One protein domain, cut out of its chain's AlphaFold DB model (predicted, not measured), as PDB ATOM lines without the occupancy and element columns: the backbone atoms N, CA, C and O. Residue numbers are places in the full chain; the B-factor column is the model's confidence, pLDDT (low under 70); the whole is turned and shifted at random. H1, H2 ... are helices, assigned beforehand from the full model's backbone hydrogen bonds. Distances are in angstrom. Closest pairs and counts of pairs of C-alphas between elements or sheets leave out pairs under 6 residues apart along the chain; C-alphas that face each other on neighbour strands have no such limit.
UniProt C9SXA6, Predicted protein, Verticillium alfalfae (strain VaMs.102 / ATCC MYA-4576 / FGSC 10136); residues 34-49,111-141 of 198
ATOM      1  N   GLU A  34      46.169-106.476  95.135       59.12
ATOM      2  CA  GLU A  34      46.551-105.092  95.435       59.12
ATOM      3  C   GLU A  34      46.886-104.295  94.161       59.12
ATOM      4  O   GLU A  34      46.480-103.138  94.040       59.12
ATOM      5  N   ASP A  35      47.514-104.934  93.167       57.84
ATOM      6  CA  ASP A  35      47.856-104.302  91.887       57.84
ATOM      7  C   ASP A  35      46.603-104.030  91.042       57.84
ATOM      8  O   ASP A  35      46.512-103.010  90.364       57.84
ATOM      9  N   VAL A  36      45.591-104.906  91.119       57.81
ATOM     10  CA  VAL A  36      44.303-104.720  90.424       57.81
ATOM     11  C   VAL A  36      43.523-103.553  91.024       57.81
ATOM     12  O   VAL A  36      42.957-102.743  90.290       57.81
ATOM     13  N   ILE A  37      43.517-103.437  92.354       61.97
ATOM     14  CA  ILE A  37      42.829-102.346  93.055       61.97
ATOM     15  C   ILE A  37      43.498-101.002  92.742       61.97
ATOM     16  O   ILE A  37      42.794-100.013  92.560       61.97
ATOM     17  N   ALA A  38      44.828-100.959  92.610       58.47
ATOM     18  CA  ALA A  38      45.553 -99.753  92.203       58.47
ATOM     19  C   ALA A  38      45.388 -99.416  90.705       58.47
ATOM     20  O   ALA A  38      45.450 -98.246  90.320       58.47
ATOM     21  N   LEU A  39      45.133-100.419  89.858       64.12
ATOM     22  CA  LEU A  39      44.951-100.235  88.418       64.12
ATOM     23  C   LEU A  39      43.613 -99.565  88.075       64.12
ATOM     24  O   LEU A  39      43.550 -98.787  87.125       64.12
ATOM     25  N   ILE A  40      42.554 -99.816  88.850       65.25
ATOM     26  CA  ILE A  40      41.217 -99.261  88.581       65.25
ATOM     27  C   ILE A  40      41.216 -97.718  88.646       65.25
ATOM     28  O   ILE A  40      40.823 -97.095  87.654       65.25
ATOM     29  N   PRO A  41      41.704 -97.057  89.719       63.38
ATOM     30  CA  PRO A  41      41.814 -95.600  89.761       63.38
ATOM     31  C   PRO A  41      42.752 -95.050  88.690       63.38
ATOM     32  O   PRO A  41      42.450 -94.016  88.106       63.38
ATOM     33  N   ALA A  42      43.858 -95.743  88.397       65.06
ATOM     34  CA  ALA A  42      44.822 -95.305  87.393       65.06
ATOM     35  C   ALA A  42      44.213 -95.305  85.985       65.06
ATOM     36  O   ALA A  42      44.298 -94.301  85.284       65.06
ATOM     37  N   VAL A  43      43.527 -96.378  85.580       65.56
ATOM     38  CA  VAL A  43      42.843 -96.452  84.277       65.56
ATOM     39  C   VAL A  43      41.698 -95.446  84.211       65.56
ATOM     40  O   VAL A  43      41.544 -94.768  83.197       65.56
ATOM     41  N   THR A  44      40.943 -95.285  85.302       64.06
ATOM     42  CA  THR A  44      39.840 -94.313  85.379       64.06
ATOM     43  C   THR A  44      40.357 -92.878  85.255       64.06
ATOM     44  O   THR A  44      39.828 -92.098  84.471       64.06
ATOM     45  N   MET A  45      41.439 -92.534  85.956       66.88
ATOM     46  CA  MET A  45      42.060 -91.210  85.866       66.88
ATOM     47  C   MET A  45      42.687 -90.971  84.498       66.88
ATOM     48  O   MET A  45      42.519 -89.893  83.946       66.88
ATOM     49  N   THR A  46      43.350 -91.968  83.911       64.25
ATOM     50  CA  THR A  46      43.989 -91.823  82.592       64.25
ATOM     51  C   THR A  46      42.953 -91.680  81.476       64.25
ATOM     52  O   THR A  46      43.139 -90.887  80.559       64.25
ATOM     53  N   THR A  47      41.831 -92.401  81.555       61.47
ATOM     54  CA  THR A  47      40.716 -92.225  80.608       61.47
ATOM     55  C   THR A  47      40.004 -90.891  80.806       61.47
ATOM     56  O   THR A  47      39.581 -90.289  79.823       61.47
ATOM     57  N   TRP A  48      39.921 -90.392  82.040       55.97
ATOM     58  CA  TRP A  48      39.372 -89.070  82.334       55.97
ATOM     59  C   TRP A  48      40.257 -87.935  81.798       55.97
ATOM     60  O   TRP A  48      39.764 -87.051  81.100       55.97
ATOM     61  N   THR A  49      41.567 -87.972  82.063       59.22
ATOM     62  CA  THR A  49      42.512 -86.912  81.667       59.22
ATOM     63  C   THR A  49      42.820 -86.913  80.175       59.22
ATOM     64  O   THR A  49      42.941 -85.850  79.575       59.22
ATOM     65  N   GLU A 111      28.296 -86.046  80.521       79.00
ATOM     66  CA  GLU A 111      29.010 -86.475  81.727       79.00
ATOM     67  C   GLU A 111      28.302 -87.622  82.459       79.00
ATOM     68  O   GLU A 111      28.933 -88.586  82.891       79.00
ATOM     69  N   ALA A 112      26.969 -87.589  82.542       80.44
ATOM     70  CA  ALA A 112      26.213 -88.658  83.189       80.44
ATOM     71  C   ALA A 112      26.303 -89.971  82.392       80.44
ATOM     72  O   ALA A 112      26.390 -91.059  82.966       80.44
ATOM     73  N   ARG A 113      26.333 -89.884  81.056       81.81
ATOM     74  CA  ARG A 113      26.460 -91.060  80.179       81.81
ATOM     75  C   ARG A 113      27.839 -91.704  80.286       81.81
ATOM     76  O   ARG A 113      27.922 -92.930  80.348       81.81
ATOM     77  N   SER A 114      28.906 -90.904  80.340       84.50
ATOM     78  CA  SER A 114      30.266 -91.433  80.502       84.50
ATOM     79  C   SER A 114      30.448 -92.106  81.864       84.50
ATOM     80  O   SER A 114      31.047 -93.181  81.927       84.50
ATOM     81  N   LEU A 115      29.851 -91.557  82.927       87.19
ATOM     82  CA  LEU A 115      29.898 -92.137  84.269       87.19
ATOM     83  C   LEU A 115      29.181 -93.492  84.347       87.19
ATOM     84  O   LEU A 115      29.727 -94.440  84.909       87.19
ATOM     85  N   ILE A 116      28.000 -93.618  83.733       85.62
ATOM     86  CA  ILE A 116      27.258 -94.891  83.687       85.62
ATOM     87  C   ILE A 116      28.065 -95.961  82.939       85.62
ATOM     88  O   ILE A 116      28.193 -97.092  83.415       85.62
ATOM     89  N   ILE A 117      28.652 -95.608  81.790       90.88
ATOM     90  CA  ILE A 117      29.475 -96.542  81.011       90.88
ATOM     91  C   ILE A 117      30.728 -96.935  81.805       90.88
ATOM     92  O   ILE A 117      31.002 -98.128  81.946       90.88
ATOM     93  N   GLY A 118      31.443 -95.973  82.395       90.00
ATOM     94  CA  GLY A 118      32.640 -96.236  83.202       90.00
ATOM     95  C   GLY A 118      32.362 -97.132  84.412       90.00
ATOM     96  O   GLY A 118      33.093 -98.098  84.650       90.00
ATOM     97  N   ALA A 119      31.262 -96.883  85.128       85.00
ATOM     98  CA  ALA A 119      30.831 -97.716  86.248       85.00
ATOM     99  C   ALA A 119      30.507 -99.151  85.802       85.00
ATOM    100  O   ALA A 119      30.923-100.107  86.458       85.00
ATOM    101  N   SER A 120      29.830 -99.316  84.660       87.38
ATOM    102  CA  SER A 120      29.477-100.641  84.130       87.38
ATOM    103  C   SER A 120      30.704-101.476  83.739       87.38
ATOM    104  O   SER A 120      30.782-102.657  84.082       87.38
ATOM    105  N   VAL A 121      31.703-100.860  83.093       91.06
ATOM    106  CA  VAL A 121      32.957-101.530  82.710       91.06
ATOM    107  C   VAL A 121      33.754-101.908  83.954       91.06
ATOM    108  O   VAL A 121      34.226-103.039  84.066       91.06
ATOM    109  N   THR A 122      33.845-100.998  84.925       91.06
ATOM    110  CA  THR A 122      34.542-101.251  86.193       91.06
ATOM    111  C   THR A 122      33.903-102.410  86.957       91.06
ATOM    112  O   THR A 122      34.611-103.300  87.430       91.06
ATOM    113  N   ALA A 123      32.569-102.458  87.021       89.25
ATOM    114  CA  ALA A 123      31.844-103.556  87.653       89.25
ATOM    115  C   ALA A 123      32.108-104.901  86.954       89.25
ATOM    116  O   ALA A 123      32.374-105.896  87.627       89.25
ATOM    117  N   ALA A 124      32.105-104.936  85.615       85.50
ATOM    118  CA  ALA A 124      32.405-106.152  84.857       85.50
ATOM    119  C   ALA A 124      33.829-106.671  85.131       85.50
ATOM    120  O   ALA A 124      34.018-107.867  85.361       85.50
ATOM    121  N   TYR A 125      34.820-105.776  85.182       87.81
ATOM    122  CA  TYR A 125      36.201-106.134  85.521       87.81
ATOM    123  C   TYR A 125      36.347-106.619  86.966       87.81
ATOM    124  O   TYR A 125      37.059-107.593  87.208       87.81
ATOM    125  N   ALA A 126      35.655-105.991  87.918       88.06
ATOM    126  CA  ALA A 126      35.676-106.409  89.317       88.06
ATOM    127  C   ALA A 126      35.093-107.819  89.502       88.06
ATOM    128  O   ALA A 126      35.683-108.637  90.207       88.06
ATOM    129  N   VAL A 127      33.981-108.134  88.828       88.19
ATOM    130  CA  VAL A 127      33.388-109.480  88.855       88.19
ATOM    131  C   VAL A 127      34.334-110.498  88.222       88.19
ATOM    132  O   VAL A 127      34.584-111.542  88.821       88.19
ATOM    133  N   ALA A 128      34.914-110.193  87.059       84.62
ATOM    134  CA  ALA A 128      35.864-111.089  86.398       84.62
ATOM    135  C   ALA A 128      37.101-111.366  87.272       84.62
ATOM    136  O   ALA A 128      37.509-112.518  87.423       84.62
ATOM    137  N   ALA A 129      37.663-110.332  87.905       85.69
ATOM    138  CA  ALA A 129      38.773-110.481  88.843       85.69
ATOM    139  C   ALA A 129      38.367-111.296  90.080       85.69
ATOM    140  O   ALA A 129      39.099-112.196  90.489       85.69
ATOM    141  N   GLY A 130      37.177-111.042  90.635       85.38
ATOM    142  CA  GLY A 130      36.617-111.803  91.752       85.38
ATOM    143  C   GLY A 130      36.485-113.291  91.439       85.38
ATOM    144  O   GLY A 130      36.884-114.130  92.246       85.38
ATOM    145  N   VAL A 131      36.011-113.631  90.238       83.56
ATOM    146  CA  VAL A 131      35.922-115.024  89.782       83.56
ATOM    147  C   VAL A 131      37.310-115.648  89.663       83.56
ATOM    148  O   VAL A 131      37.487-116.771  90.112       83.56
ATOM    149  N   MET A 132      38.315-114.937  89.148       77.06
ATOM    150  CA  MET A 132      39.686-115.467  89.054       77.06
ATOM    151  C   MET A 132      40.326-115.723  90.426       77.06
ATOM    152  O   MET A 132      41.077-116.685  90.577       77.06
ATOM    153  N   ILE A 133      40.008-114.904  91.433       79.31
ATOM    154  CA  ILE A 133      40.472-115.098  92.817       79.31
ATOM    155  C   ILE A 133      39.776-116.302  93.454       79.31
ATOM    156  O   ILE A 133      40.434-117.117  94.093       79.31
ATOM    157  N   LEU A 134      38.462-116.441  93.253       75.81
ATOM    158  CA  LEU A 134      37.689-117.576  93.769       75.81
ATOM    159  C   LEU A 134      38.045-118.892  93.068       75.81
ATOM    160  O   LEU A 134      38.013-119.950  93.689       75.81
ATOM    161  N   MET A 135      38.400-118.823  91.786       77.88
ATOM    162  CA  MET A 135      38.841-119.966  90.989       77.88
ATOM    163  C   MET A 135      40.318-120.303  91.228       77.88
ATOM    164  O   MET A 135      40.790-121.331  90.731       77.88
ATOM    165  N   TRP A 136      41.069-119.465  91.961       76.81
ATOM    166  CA  TRP A 136      42.456-119.775  92.280       76.81
ATOM    167  C   TRP A 136      42.500-121.121  93.009       76.81
ATOM    168  O   TRP A 136      41.741-121.330  93.960       76.81
ATOM    169  N   PRO A 137      43.342-122.073  92.572       51.44
ATOM    170  CA  PRO A 137      43.118-123.462  92.910       51.44
ATOM    171  C   PRO A 137      43.345-123.673  94.403       51.44
ATOM    172  O   PRO A 137      44.480-123.649  94.886       51.44
ATOM    173  N   ALA A 138      42.273-124.034  95.110       54.78
ATOM    174  CA  ALA A 138      42.357-124.730  96.393       54.78
ATOM    175  C   ALA A 138      43.232-126.004  96.299       54.78
ATOM    176  O   ALA A 138      43.664-126.546  97.313       54.78
ATOM    177  N   SER A 139      43.565-126.455  95.081       55.53
ATOM    178  CA  SER A 139      44.420-127.610  94.809       55.53
ATOM    179  C   SER A 139      45.914-127.404  95.093       55.53
ATOM    180  O   SER A 139      46.659-128.375  94.994       55.53
ATOM    181  N   LYS A 140      46.385-126.190  95.424       51.41
ATOM    182  CA  LYS A 140      47.775-125.969  95.894       51.41
ATOM    183  C   LYS A 140      47.892-125.619  97.382       51.41
ATOM    184  O   LYS A 140      48.996-125.365  97.848       51.41
ATOM    185  N   ALA A 141      46.785-125.627  98.130       48.34
ATOM    186  CA  ALA A 141      46.801-125.416  99.583       48.34
ATOM    187  C   ALA A 141      47.078-126.702 100.393       48.34
ATOM    188  O   ALA A 141      47.296-126.634 101.599       48.34
TER     189      ALA A 141
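Overview. This is residues 34 to 49 and 111 to 141 of the 198 residues of the protein "Predicted protein" of Verticillium alfalfae (strain VaMs.102 / ATCC MYA-4576 / FGSC 10136) (UniProt C9SXA6). Two helices run side by side in opposite ways, H1 then the longer H2, with few contacts between them. H2 makes most of the length, and its far end, residues 130 to 134, sticks out beyond H1 with the tail 135 to 141. The printed part has 47 residues, all helix by class with no named strand. It is only just loose, close to extended, with a radius of gyration of the C-alphas of 13.9 A, a rod spanning 46 by 17 by 8 A.

Along the chain. H1, residues 34 to 49, begins at C-alpha 34 (46.551, -105.092, 95.435) and is 23.2 A long. H2, residues 111 to 134, is 34.5 A long and ends at C-alpha 134 (37.689, -117.576, 93.769).

Arrangement. H1 and H2 are close but not clearly touching; their closest C-alphas, Ile 40 and Thr 122, are 7.4 A apart. They run opposite ways at a shallow tilt of 18 degrees. Every O i to N i+4 pair is within hydrogen-bond range in H2, and 10 of 12 in H1.

Size, cuts and confidence. The C-alphas farthest apart, Glu 111 and Ala 141, are 46.4 A apart. Residues 50 to 110 are not printed; C-alphas 49 and 111 are 13.5 A apart across the cut. Residues 34 to 49 and 137 to 141 have pLDDT under 70.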